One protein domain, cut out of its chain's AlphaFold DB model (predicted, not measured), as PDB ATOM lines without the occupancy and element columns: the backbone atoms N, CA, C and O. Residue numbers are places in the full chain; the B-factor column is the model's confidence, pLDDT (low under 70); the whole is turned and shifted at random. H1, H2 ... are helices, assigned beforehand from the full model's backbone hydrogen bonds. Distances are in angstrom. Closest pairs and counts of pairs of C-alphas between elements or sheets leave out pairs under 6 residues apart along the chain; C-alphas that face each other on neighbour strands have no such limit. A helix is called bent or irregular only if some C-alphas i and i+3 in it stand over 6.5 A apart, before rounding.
ATOM      1  N   ASN A   2      65.416   9.697   3.145       70.12
ATOM      2  CA  ASN A   2      65.225   9.987   1.708       70.12
ATOM      3  C   ASN A   2      65.126   8.750   0.790       70.12
ATOM      4  O   ASN A   2      64.519   8.861  -0.266       70.12
ATOM      5  N   GLU A   3      65.663   7.582   1.167       72.12
ATOM      6  CA  GLU A   3      65.594   6.381   0.307       72.12
ATOM      7  C   GLU A   3      64.190   5.757   0.248       72.12
ATOM      8  O   GLU A   3      63.727   5.402  -0.827       72.12
ATOM      9  N   GLN A   4      63.447   5.715   1.360       67.25
ATOM     10  CA  GLN A   4      62.119   5.076   1.398       67.25
ATOM     11  C   GLN A   4      61.053   5.776   0.541       67.25
ATOM     12  O   GLN A   4      60.120   5.131   0.071       67.25
ATOM     13  N   VAL A   5      61.179   7.089   0.322       73.12
ATOM     14  CA  VAL A   5      60.248   7.832  -0.547       73.12
ATOM     15  C   VAL A   5      60.448   7.437  -2.016       73.12
ATOM     16  O   VAL A   5      59.487   7.427  -2.780       73.12
ATOM     17  N   SER A   6      61.669   7.041  -2.393       81.38
ATOM     18  CA  SER A   6      61.996   6.630  -3.761       81.38
ATOM     19  C   SER A   6      61.312   5.313  -4.147       81.38
ATOM     20  O   SER A   6      60.725   5.220  -5.226       81.38
ATOM     21  N   ASP A   7      61.307   4.322  -3.251       85.12
ATOM     22  CA  ASP A   7      60.790   2.976  -3.543       85.12
ATOM     23  C   ASP A   7      59.271   2.968  -3.798       85.12
ATOM     24  O   ASP A   7      58.768   2.279  -4.691       85.12
ATOM     25  N   ALA A   8      58.516   3.770  -3.039       83.31
ATOM     26  CA  ALA A   8      57.062   3.856  -3.185       83.31
ATOM     27  C   ALA A   8      56.645   4.508  -4.514       83.31
ATOM     28  O   ALA A   8      55.640   4.117  -5.127       83.31
ATOM     29  N   ASP A   9      57.399   5.505  -4.974       89.50
ATOM     30  CA  ASP A   9      57.152   6.160  -6.257       89.50
ATOM     31  C   ASP A   9      57.539   5.248  -7.431       89.50
ATOM     32  O   ASP A   9      56.791   5.164  -8.413       89.50
ATOM     33  N   GLU A  10      58.619   4.471  -7.300       91.19
ATOM     34  CA  GLU A  10      59.023   3.472  -8.294       91.19
ATOM     35  C   GLU A  10      57.971   2.365  -8.458       91.19
ATOM     36  O   GLU A  10      57.555   2.055  -9.582       91.19
ATOM     37  N   LEU A  11      57.448   1.822  -7.351       88.88
ATOM     38  CA  LEU A  11      56.391   0.808  -7.391       88.88
ATOM     39  C   LEU A  11      55.119   1.345  -8.057       88.88
ATOM     40  O   LEU A  11      54.510   0.658  -8.883       88.88
ATOM     41  N   THR A  12      54.751   2.592  -7.754       90.69
ATOM     42  CA  THR A  12      53.591   3.260  -8.364       90.69
ATOM     43  C   THR A  12      53.770   3.390  -9.881       90.69
ATOM     44  O   THR A  12      52.850   3.105 -10.655       90.69
ATOM     45  N   MET A  13      54.963   3.794 -10.327       92.94
ATOM     46  CA  MET A  13      55.289   3.922 -11.746       92.94
ATOM     47  C   MET A  13      55.280   2.558 -12.455       92.94
ATOM     48  O   MET A  13      54.706   2.430 -13.541       92.94
ATOM     49  N   CYS A  14      55.839   1.529 -11.816       93.31
ATOM     50  CA  CYS A  14      55.861   0.155 -12.310       93.31
ATOM     51  C   CYS A  14      54.442  -0.418 -12.464       93.31
ATOM     52  O   CYS A  14      54.089  -0.936 -13.527       93.31
ATOM     53  N   LEU A  15      53.584  -0.243 -11.454       93.00
ATOM     54  CA  LEU A  15      52.189  -0.687 -11.473       93.00
ATOM     55  C   LEU A  15      51.375  -0.004 -12.580       93.00
ATOM     56  O   LEU A  15      50.638  -0.672 -13.310       93.00
ATOM     57  N   ARG A  16      51.537   1.311 -12.761       93.62
ATOM     58  CA  ARG A  16      50.873   2.057 -13.843       93.62
ATOM     59  C   ARG A  16      51.351   1.618 -15.225       93.62
ATOM     60  O   ARG A  16      50.532   1.451 -16.129       93.62
ATOM     61  N   SER A  17      52.656   1.396 -15.390       95.44
ATOM     62  CA  SER A  17      53.238   0.884 -16.637       95.44
ATOM     63  C   SER A  17      52.697  -0.509 -16.981       95.44
ATOM     64  O   SER A  17      52.247  -0.753 -18.109       95.44
ATOM     65  N   PHE A  18      52.639  -1.398 -15.984       95.94
ATOM     66  CA  PHE A  18      52.040  -2.722 -16.106       95.94
ATOM     67  C   PHE A  18      50.574  -2.639 -16.541       95.94
ATOM     68  O   PHE A  18      50.194  -3.212 -17.566       95.94
ATOM     69  N   HIS A  19      49.760  -1.872 -15.811       96.06
ATOM     70  CA  HIS A  19      48.334  -1.728 -16.093       96.06
ATOM     71  C   HIS A  19      48.080  -1.164 -17.498       96.06
ATOM     72  O   HIS A  19      47.269  -1.704 -18.252       96.06
ATOM     73  N   ARG A  20      48.828  -0.126 -17.898       96.31
ATOM     74  CA  ARG A  20      48.744   0.468 -19.240       96.31
ATOM     75  C   ARG A  20      49.074  -0.545 -20.331       96.31
ATOM     76  O   ARG A  20      48.404  -0.560 -21.363       96.31
ATOM     77  N   SER A  21      50.060  -1.404 -20.101       97.12
ATOM     78  CA  SER A  21      50.455  -2.427 -21.068       97.12
ATOM     79  C   SER A  21      49.417  -3.547 -21.186       97.12
ATOM     80  O   SER A  21      49.071  -3.951 -22.296       97.12
ATOM     81  N   VAL A  22      48.844  -3.995 -20.064       96.94
ATOM     82  CA  VAL A  22      47.716  -4.943 -20.053       96.94
ATOM     83  C   VAL A  22      46.509  -4.352 -20.786       96.94
ATOM     84  O   VAL A  22      45.904  -5.022 -21.623       96.94
ATOM     85  N   ARG A  23      46.191  -3.077 -20.540       97.31
ATOM     86  CA  ARG A  23      45.120  -2.356 -21.241       97.31
ATOM     87  C   ARG A  23      45.380  -2.266 -22.739       97.31
ATOM     88  O   ARG A  23      44.483  -2.579 -23.516       97.31
ATOM     89  N   ALA A  24      46.594  -1.901 -23.145       97.56
ATOM     90  CA  ALA A  24      46.981  -1.845 -24.551       97.56
ATOM     91  C   ALA A  24      46.828  -3.211 -25.238       97.56
ATOM     92  O   ALA A  24      46.287  -3.281 -26.339       97.56
ATOM     93  N   ALA A  25      47.212  -4.303 -24.571       97.38
ATOM     94  CA  ALA A  25      47.036  -5.656 -25.092       97.38
ATOM     95  C   ALA A  25      45.551  -6.027 -25.269       97.38
ATOM     96  O   ALA A  25      45.176  -6.572 -26.306       97.38
ATOM     97  N   VAL A  26      44.686  -5.694 -24.303       97.06
ATOM     98  CA  VAL A  26      43.232  -5.919 -24.431       97.06
ATOM     99  C   VAL A  26      42.632  -5.080 -25.561       97.06
ATOM    100  O   VAL A  26      41.817  -5.594 -26.325       97.06
ATOM    101  N   VAL A  27      43.058  -3.822 -25.718       97.31
ATOM    102  CA  VAL A  27      42.643  -2.951 -26.836       97.31
ATOM    103  C   VAL A  27      43.101  -3.521 -28.182       97.31
ATOM    104  O   VAL A  27      42.343  -3.485 -29.148       97.31
ATOM    105  N   ALA A  28      44.286  -4.132 -28.236       97.19
ATOM    106  CA  ALA A  28      44.783  -4.857 -29.405       97.19
ATOM    107  C   ALA A  28      44.060  -6.200 -29.659       97.19
ATOM    108  O   ALA A  28      44.377  -6.901 -30.617       97.19
ATOM    109  N   GLY A  29      43.087  -6.576 -28.821       96.50
ATOM    110  CA  GLY A  29      42.280  -7.786 -28.980       96.50
ATOM    111  C   GLY A  29      42.845  -9.032 -28.294       96.50
ATOM    112  O   GLY A  29      42.331 -10.134 -28.516       96.50
ATOM    113  N   ALA A  30      43.870  -8.900 -27.446       96.44
ATOM    114  CA  ALA A  30      44.387 -10.023 -26.673       96.44
ATOM    115  C   ALA A  30      43.339 -10.520 -25.665       96.44
ATOM    116  O   ALA A  30      42.793  -9.763 -24.858       96.44
ATOM    117  N   LYS A  31      43.071 -11.829 -25.681       96.00
ATOM    118  CA  LYS A  31      42.160 -12.482 -24.732       96.00
ATOM    119  C   LYS A  31      42.919 -12.849 -23.463       96.00
ATOM    120  O   LYS A  31      43.425 -13.962 -23.343       96.00
ATOM    121  N   LEU A  32      42.996 -11.916 -22.525       96.31
ATOM    122  CA  LEU A  32      43.651 -12.130 -21.234       96.31
ATOM    123  C   LEU A  32      42.642 -12.676 -20.222       96.31
ATOM    124  O   LEU A  32      41.522 -12.178 -20.147       96.31
ATOM    125  N   ASP A  33      43.015 -13.693 -19.454       94.88
ATOM    126  CA  ASP A  33      42.221 -14.219 -18.346       94.88
ATOM    127  C   ASP A  33      42.796 -13.704 -17.022       94.88
ATOM    128  O   ASP A  33      43.922 -14.023 -16.648       94.88
ATOM    129  N   LEU A  34      42.015 -12.889 -16.309       94.00
ATOM    130  CA  LEU A  34      42.388 -12.327 -15.008       94.00
ATOM    131  C   LEU A  34      42.237 -13.351 -13.871       94.00
ATOM    132  O   LEU A  34      42.552 -13.046 -12.719       94.00
ATOM    133  N   GLY A  35      41.792 -14.571 -14.183       89.50
ATOM    134  CA  GLY A  35      41.586 -15.650 -13.227       89.50
ATOM    135  C   GLY A  35      40.201 -15.601 -12.593       89.50
ATOM    136  O   GLY A  35      39.440 -14.647 -12.762       89.50
ATOM    137  N   ALA A  36      39.836 -16.650 -11.860       81.56
ATOM    138  CA  ALA A  36      38.592 -16.634 -11.104       81.56
ATOM    139  C   ALA A  36      38.653 -15.544 -10.018       81.56
ATOM    140  O   ALA A  36      39.719 -15.336  -9.426       81.56
ATOM    141  N   PRO A  37      37.535 -14.851  -9.722       73.12
ATOM    142  CA  PRO A  37      37.468 -14.086  -8.485       73.12
ATOM    143  C   PRO A  37      37.757 -15.062  -7.339       73.12
ATOM    144  O   PRO A  37      37.200 -16.163  -7.333       73.12
ATOM    145  N   GLY A  65      36.966 -11.026 -11.987       86.19
ATOM    146  CA  GLY A  65      37.667 -12.140 -12.636       86.19
ATOM    147  C   GLY A  65      37.200 -12.478 -14.063       86.19
ATOM    148  O   GLY A  65      36.253 -11.901 -14.607       86.19
ATOM    149  N   GLY A  66      37.855 -13.468 -14.666       90.12
ATOM    150  CA  GLY A  66      37.599 -14.012 -16.000       90.12
ATOM    151  C   GLY A  66      38.267 -13.217 -17.122       90.12
ATOM    152  O   GLY A  66      39.231 -12.490 -16.900       90.12
ATOM    153  N   ILE A  67      37.716 -13.322 -18.338       92.88
ATOM    154  CA  ILE A  67      38.257 -12.621 -19.513       92.88
ATOM    155  C   ILE A  67      38.259 -11.111 -19.252       92.88
ATOM    156  O   ILE A  67      37.222 -10.537 -18.884       92.88
ATOM    157  N   ALA A  68      39.429 -10.501 -19.430       94.38
ATOM    158  CA  ALA A  68      39.662  -9.079 -19.296       94.38
ATOM    159  C   ALA A  68      38.851  -8.315 -20.345       94.38
ATOM    160  O   ALA A  68      38.854  -8.643 -21.532       94.38
ATOM    161  N   THR A  69      38.162  -7.276 -19.896       95.56
ATOM    162  CA  THR A  69      37.494  -6.291 -20.749       95.56
ATOM    163  C   THR A  69      37.980  -4.912 -20.335       95.56
ATOM    164  O   THR A  69      38.369  -4.729 -19.182       95.56
ATOM    165  N   ILE A  70      37.928  -3.934 -21.242       95.94
ATOM    166  CA  ILE A  70      38.336  -2.549 -20.943       95.94
ATOM    167  C   ILE A  70      37.595  -2.045 -19.695       95.94
ATOM    168  O   ILE A  70      38.222  -1.612 -18.742       95.94
ATOM    169  N   SER A  71      36.285  -2.292 -19.620       94.44
ATOM    170  CA  SER A  71      35.456  -1.951 -18.458       94.44
ATOM    171  C   SER A  71      35.871  -2.615 -17.140       94.44
ATOM    172  O   SER A  71      35.620  -2.056 -16.078       94.44
ATOM    173  N   LYS A  72      36.465  -3.815 -17.170       93.81
ATOM    174  CA  LYS A  72      36.998  -4.468 -15.965       93.81
ATOM    175  C   LYS A  72      38.344  -3.879 -15.572       93.81
ATOM    176  O   LYS A  72      38.596  -3.732 -14.385       93.81
ATOM    177  N   LEU A  73      39.183  -3.547 -16.551       94.94
ATOM    178  CA  LEU A  73      40.465  -2.896 -16.303       94.94
ATOM    179  C   LEU A  73      40.266  -1.489 -15.729       94.94
ATOM    180  O   LEU A  73      40.869  -1.184 -14.710       94.94
ATOM    181  N   ASP A  74      39.335  -0.705 -16.277       94.94
ATOM    182  CA  ASP A  74      38.997   0.628 -15.754       94.94
ATOM    183  C   ASP A  74      38.463   0.557 -14.306       94.94
ATOM    184  O   ASP A  74      38.668   1.465 -13.510       94.94
ATOM    185  N   ARG A  75      37.799  -0.547 -13.922       92.44
ATOM    186  CA  ARG A  75      37.368  -0.791 -12.528       92.44
ATOM    187  C   ARG A  75      38.499  -1.240 -11.610       92.44
ATOM    188  O   ARG A  75      38.386  -1.079 -10.401       92.44
ATOM    189  N   LEU A  76      39.550  -1.838 -12.165       91.50
ATOM    190  CA  LEU A  76      40.731  -2.227 -11.402       91.50
ATOM    191  C   LEU A  76      41.616  -1.011 -11.114       91.50
ATOM    192  O   LEU A  76      42.209  -0.973 -10.048       91.50
ATOM    193  N   GLU A  77      41.669  -0.012 -11.998       92.56
ATOM    194  CA  GLU A  77      42.469   1.213 -11.826       92.56
ATOM    195  C   GLU A  77      42.311   1.896 -10.446       92.56
ATOM    196  O   GLU A  77      43.327   2.059  -9.769       92.56
ATOM    197  N   PRO A  78      41.097   2.197  -9.937       91.25
ATOM    198  CA  PRO A  78      40.955   2.785  -8.601       91.25
ATOM    199  C   PRO A  78      41.398   1.833  -7.481       91.25
ATOM    200  O   PRO A  78      41.964   2.277  -6.488       91.25
ATOM    201  N   LEU A  79      41.205   0.518  -7.649       89.12
ATOM    202  CA  LEU A  79      41.672  -0.477  -6.675       89.12
ATOM    203  C   LEU A  79      43.201  -0.544  -6.635       89.12
ATOM    204  O   LEU A  79      43.777  -0.799  -5.583       89.12
ATOM    205  N   LEU A  80      43.864  -0.316  -7.770       86.75
ATOM    206  CA  LEU A  80      45.317  -0.205  -7.838       86.75
ATOM    207  C   LEU A  80      45.801   1.041  -7.084       86.75
ATOM    208  O   LEU A  80      46.744   0.938  -6.305       86.75
ATOM    209  N   ASP A  81      45.151   2.190  -7.280       87.81
ATOM    210  CA  ASP A  81      45.494   3.420  -6.557       87.81
ATOM    211  C   ASP A  81      45.283   3.275  -5.041       87.81
ATOM    212  O   ASP A  81      46.115   3.732  -4.253       87.81
ATOM    213  N   ASP A  82      44.213   2.597  -4.621       88.62
ATOM    214  CA  ASP A  82      43.950   2.312  -3.208       88.62
ATOM    215  C   ASP A  82      45.011   1.383  -2.606       88.62
ATOM    216  O   ASP A  82      45.468   1.625  -1.489       88.62
ATOM    217  N   LEU A  83      45.473   0.374  -3.351       84.00
ATOM    218  CA  LEU A  83      46.564  -0.500  -2.908       84.00
ATOM    219  C   LEU A  83      47.884   0.253  -2.757       84.00
ATOM    220  O   LEU A  83      48.564   0.082  -1.749       84.00
ATOM    221  N   VAL A  84      48.217   1.127  -3.710       84.88
ATOM    222  CA  VAL A  84      49.409   1.987  -3.627       84.88
ATOM    223  C   VAL A  84      49.336   2.900  -2.401       84.88
ATOM    224  O   VAL A  84      50.325   3.081  -1.689       84.88
ATOM    225  N   ARG A  85      48.160   3.473  -2.114       85.94
ATOM    226  CA  ARG A  85      47.942   4.292  -0.910       85.94
ATOM    227  C   ARG A  85      48.053   3.472   0.369       85.94
ATOM    228  O   ARG A  85      48.647   3.937   1.344       85.94
ATOM    229  N   GLN A  86      47.499   2.263   0.371       83.62
ATOM    230  CA  GLN A  86      47.556   1.369   1.518       83.62
ATOM    231  C   GLN A  86      49.001   0.963   1.817       83.62
ATOM    232  O   GLN A  86      49.398   1.034   2.973       83.62
ATOM    233  N   GLU A  87      49.795   0.640   0.794       79.88
ATOM    234  CA  GLU A  87      51.206   0.253   0.930       79.88
ATOM    235  C   GLU A  87      52.082   1.391   1.485       79.88
ATOM    236  O   GLU A  87      52.929   1.167   2.356       79.88
ATOM    237  N   ARG A  88      51.811   2.642   1.082       80.94
ATOM    238  CA  ARG A  88      52.441   3.831   1.691       80.94
ATOM    239  C   ARG A  88      52.106   3.959   3.176       80.94
ATOM    240  O   ARG A  88      52.976   4.285   3.969       80.94
ATOM    241  N   THR A  89      50.863   3.667   3.549       81.62
ATOM    242  CA  THR A  89      50.378   3.817   4.931       81.62
ATOM    243  C   THR A  89      50.858   2.681   5.843       81.62
ATOM    244  O   THR A  89      51.145   2.904   7.017       81.62
ATOM    245  N   THR A  90      50.968   1.450   5.333       73.00
ATOM    246  CA  THR A  90      51.458   0.298   6.109       73.00
ATOM    247  C   THR A  90      52.963   0.327   6.345       73.00
ATOM    248  O   THR A  90      53.421  -0.285   7.306       73.00
ATOM    249  N   THR A  91      53.732   1.054   5.529       68.38
ATOM    250  CA  THR A  91      55.182   1.224   5.735       68.38
ATOM    251  C   THR A  91      55.499   1.938   7.059       68.38
ATOM    252  O   THR A  91      56.525   1.652   7.674       68.38
ATOM    253  N   ASP A  92      54.576   2.764   7.562       70.00
ATOM    254  CA  ASP A  92      54.741   3.514   8.815       70.00
ATOM    255  C   ASP A  92      54.313   2.732  10.076       70.00
ATOM    256  O   ASP A  92      54.579   3.167  11.198       70.00
ATOM    257  N   LEU A  93      53.677   1.560   9.928       74.06
ATOM    258  CA  LEU A  93      53.151   0.760  11.042       74.06
ATOM    259  C   LEU A  93      53.821  -0.628  11.089       74.06
ATOM    260  O   LEU A  93      53.371  -1.557  10.413       74.06
ATOM    261  N   PRO A  94      54.869  -0.820  11.917       67.25
ATOM    262  CA  PRO A  94      55.679  -2.043  11.922       67.25
ATOM    263  C   PRO A  94      54.940  -3.312  12.389       67.25
ATOM    264  O   PRO A  94      55.458  -4.413  12.204       67.25
ATOM    265  N   GLU A  95      53.738  -3.200  12.962       67.75
ATOM    266  CA  GLU A  95      53.052  -4.326  13.614       67.75
ATOM    267  C   GLU A  95      52.027  -5.079  12.748       67.75
ATOM    268  O   GLU A  95      51.612  -6.173  13.123       67.75
ATOM    269  N   LYS A  96      51.640  -4.576  11.563       60.16
ATOM    270  CA  LYS A  96      50.557  -5.185  10.755       60.16
ATOM    271  C   LYS A  96      51.017  -5.806   9.430       60.16
ATOM    272  O   LYS A  96      50.333  -5.729   8.416       60.16
ATOM    273  N   LYS A  97      52.181  -6.460   9.434       57.16
ATOM    274  CA  LYS A  97      52.862  -6.964   8.222       57.16
ATOM    275  C   LYS A  97      52.238  -8.216   7.568       57.16
ATOM    276  O   LYS A  97      52.719  -8.645   6.526       57.16
ATOM    277  N   ASN A  98      51.186  -8.803   8.148       57.00
ATOM    278  CA  ASN A  98      50.681 -10.124   7.731       57.00
ATOM    279  C   ASN A  98      49.336 -10.115   6.982       57.00
ATOM    280  O   ASN A  98      48.938 -11.156   6.464       57.00
ATOM    281  N   GLU A  99      48.637  -8.982   6.886       61.97
ATOM    282  CA  GLU A  99      47.439  -8.882   6.040       61.97
ATOM    283  C   GLU A  99      47.871  -8.494   4.625       61.97
ATOM    284  O   GLU A  99      48.067  -7.324   4.315       61.97
ATOM    285  N   GLU A 100      48.078  -9.497   3.770       62.22
ATOM    286  CA  GLU A 100      48.487  -9.313   2.378       62.22
ATOM    287  C   GLU A 100      47.391  -8.506   1.638       62.22
ATOM    288  O   GLU A 100      46.311  -9.041   1.375       62.22
ATOM    289  N   PRO A 101      47.617  -7.234   1.253       61.25
ATOM    290  CA  PRO A 101      46.560  -6.354   0.728       61.25
ATOM    291  C   PRO A 101      45.988  -6.828  -0.625       61.25
ATOM    292  O   PRO A 101      44.993  -6.314  -1.125       61.25
ATOM    293  N   THR A 102      46.553  -7.890  -1.203       62.41
ATOM    294  CA  THR A 102      46.145  -8.496  -2.479       62.41
ATOM    295  C   THR A 102      44.790  -9.214  -2.467       62.41
ATOM    296  O   THR A 102      44.406  -9.790  -3.487       62.41
ATOM    297  N   HIS A 103      44.041  -9.208  -1.361       66.69
ATOM    298  CA  HIS A 103      42.739  -9.881  -1.288       66.69
ATOM    299  C   HIS A 103      41.685  -9.307  -2.250       66.69
ATOM    300  O   HIS A 103      40.759 -10.026  -2.623       66.69
ATOM    301  N   THR A 104      41.835  -8.059  -2.700       78.81
ATOM    302  CA  THR A 104      40.882  -7.401  -3.609       78.81
ATOM    303  C   THR A 104      41.153  -7.671  -5.091       78.81
ATOM    304  O   THR A 104      40.229  -7.600  -5.906       78.81
ATOM    305  N   LEU A 105      42.389  -8.016  -5.464       86.44
ATOM    306  CA  LEU A 105      42.766  -8.233  -6.861       86.44
ATOM    307  C   LEU A 105      42.498  -9.676  -7.315       86.44
ATOM    308  O   LEU A 105      42.694 -10.627  -6.549       86.44
ATOM    309  N   PRO A 106      42.123  -9.883  -8.593       90.56
ATOM    310  CA  PRO A 106      42.096 -11.215  -9.183       90.56
ATOM    311  C   PRO A 106      43.461 -11.905  -9.045       90.56
ATOM    312  O   PRO A 106      44.500 -11.311  -9.342       90.56
ATOM    313  N   ALA A 107      43.462 -13.169  -8.612       87.81
ATOM    314  CA  ALA A 107      44.691 -13.878  -8.258       87.81
ATOM    315  C   ALA A 107      45.696 -13.955  -9.422       87.81
ATOM    316  O   ALA A 107      46.894 -13.793  -9.198       87.81
ATOM    317  N   SER A 108      45.219 -14.150 -10.660       92.25
ATOM    318  CA  SER A 108      46.096 -14.200 -11.836       92.25
ATOM    319  C   SER A 108      46.651 -12.829 -12.211       92.25
ATOM    320  O   SER A 108      47.778 -12.752 -12.680       92.25
ATOM    321  N   TYR A 109      45.906 -11.744 -11.978       93.62
ATOM    322  CA  TYR A 109      46.411 -10.385 -12.191       93.62
ATOM    323  C   TYR A 109      47.499 -10.029 -11.169       93.62
ATOM    324  O   TYR A 109      48.548  -9.506 -11.535       93.62
ATOM    325  N   ALA A 110      47.283 -10.367  -9.893       90.81
ATOM    326  CA  ALA A 110      48.269 -10.141  -8.838       90.81
ATOM    327  C   ALA A 110      49.550 -10.968  -9.056       90.81
ATOM    328  O   ALA A 110      50.654 -10.443  -8.913       90.81
ATOM    329  N   SER A 111      49.429 -12.244  -9.445       91.00
ATOM    330  CA  SER A 111      50.602 -13.072  -9.755       91.00
ATOM    331  C   SER A 111      51.342 -12.580 -11.002       91.00
ATOM    332  O   SER A 111      52.570 -12.519 -10.991       91.00
ATOM    333  N   ALA A 112      50.615 -12.160 -12.038       94.81
ATOM    334  CA  ALA A 112      51.165 -11.537 -13.238       94.81
ATOM    335  C   ALA A 112      51.970 -10.272 -12.916       94.81
ATOM    336  O   ALA A 112      53.090 -10.113 -13.401       94.81
ATOM    337  N   PHE A 113      51.442  -9.403 -12.053       94.31
ATOM    338  CA  PHE A 113      52.155  -8.206 -11.621       94.31
ATOM    339  C   PHE A 113      53.446  -8.538 -10.859       94.31
ATOM    340  O   PHE A 113      54.487  -7.954 -11.145       94.31
ATOM    341  N   ARG A 114      53.425  -9.534  -9.962       91.88
ATOM    342  CA  ARG A 114      54.643 -10.001  -9.270       91.88
ATOM    343  C   ARG A 114      55.702 -10.507 -10.247       91.88
ATOM    344  O   ARG A 114      56.883 -10.224 -10.072       91.88
ATOM    345  N   VAL A 115      55.291 -11.235 -11.285       93.19
ATOM    346  CA  VAL A 115      56.209 -11.687 -12.342       93.19
ATOM    347  C   VAL A 115      56.766 -10.498 -13.124       93.19
ATOM    348  O   VAL A 115      57.963 -10.471 -13.398       93.19
ATOM    349  N   PHE A 116      55.938  -9.498 -13.439       95.56
ATOM    350  CA  PHE A 116      56.388  -8.274 -14.100       95.56
ATOM    351  C   PHE A 116      57.434  -7.531 -13.264       95.56
ATOM    352  O   PHE A 116      58.493  -7.207 -13.787       95.56
ATOM    353  N   GLN A 117      57.187  -7.336 -11.966       93.62
ATOM    354  CA  GLN A 117      58.143  -6.698 -11.056       93.62
ATOM    355  C   GLN A 117      59.483  -7.444 -11.000       93.62
ATOM    356  O   GLN A 117      60.533  -6.818 -10.984       93.62
ATOM    357  N   GLN A 118      59.457  -8.780 -10.992       92.19
ATOM    358  CA  GLN A 118      60.675  -9.593 -10.902       92.19
ATOM    359  C   GLN A 118      61.476  -9.665 -12.205       92.19
ATOM    360  O   GLN A 118      62.673  -9.922 -12.162       92.19
ATOM    361  N   THR A 119      60.819  -9.528 -13.358       94.00
ATOM    362  CA  THR A 119      61.444  -9.796 -14.665       94.00
ATOM    363  C   THR A 119      61.580  -8.555 -15.544       94.00
ATOM    364  O   THR A 119      62.326  -8.595 -16.516       94.00
ATOM    365  N   GLY A 120      60.822  -7.486 -15.279       94.38
ATOM    366  CA  GLY A 120      60.688  -6.319 -16.159       94.38
ATOM    367  C   GLY A 120      60.047  -6.626 -17.522       94.38
ATOM    368  O   GLY A 120      59.978  -5.759 -18.391       94.38
ATOM    369  N   ARG A 121      59.581  -7.863 -17.740       95.44
ATOM    370  CA  ARG A 121      59.196  -8.390 -19.051       95.44
ATOM    371  C   ARG A 121      57.693  -8.569 -19.176       95.44
ATOM    372  O   ARG A 121      57.106  -9.537 -18.694       95.44
TER     373      ARG A 121
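Overview. This is residues 2 to 37 and 65 to 121 of the 328 residues of the protein "Membrane protein" of Rhodopirellula sp. SWK7 (UniProt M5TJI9). What is the shape? Two long helices, H1 and H2, lie side by side, and H4 packs steeply on the middle of H1; residues 92 to 100 stick out. What makes it? The printed part has 93 residues, 63 of them in the four named helices H1, H2, H3 and H4, in that order along the chain, with no named strand; its class is all helix, and it is compact, with a radius of gyration of the C-alphas of 14.0 A and spans of 42 by 25 by 22 A.

Along the chain. Where is H1? Residues 3 to 27, 36.8 A, from C-alpha 3 at (65.594, 6.381, 0.307). And the others? H2 is residues 70 to 90, 30.2 A; H3 is residues 101 to 104, irregular, with C-alphas 101 and 104 7.2 A apart; H4 is residues 107 to 119, 18.4 A, ending with C-alpha 119 at (61.444, -9.796, -14.665).

Arrangement. What touches H1? H2 does, opposite ways at a shallow tilt of 9 degrees, closest C-alphas Thr 12 and Val 84, 6.4 A. H4 touches residues 14 to 18 alone, with its residues 113 to 117 alone, at a steep tilt of 62 degrees, closest C-alphas Phe 18 and Phe 113, 7.1 A. And the backbones? Every O i to N i+4 pair is within hydrogen-bond range in H4, 18 of 21 in H1 and 15 of 17 in H2; H3 is too short.

Size, cuts and confidence. Is anything cut? Residues 38 to 64 are not printed; C-alphas 37 and 65 are 4.6 A apart. Where is confidence low? Residues 4, 91 and 94 to 103 have pLDDT under 70.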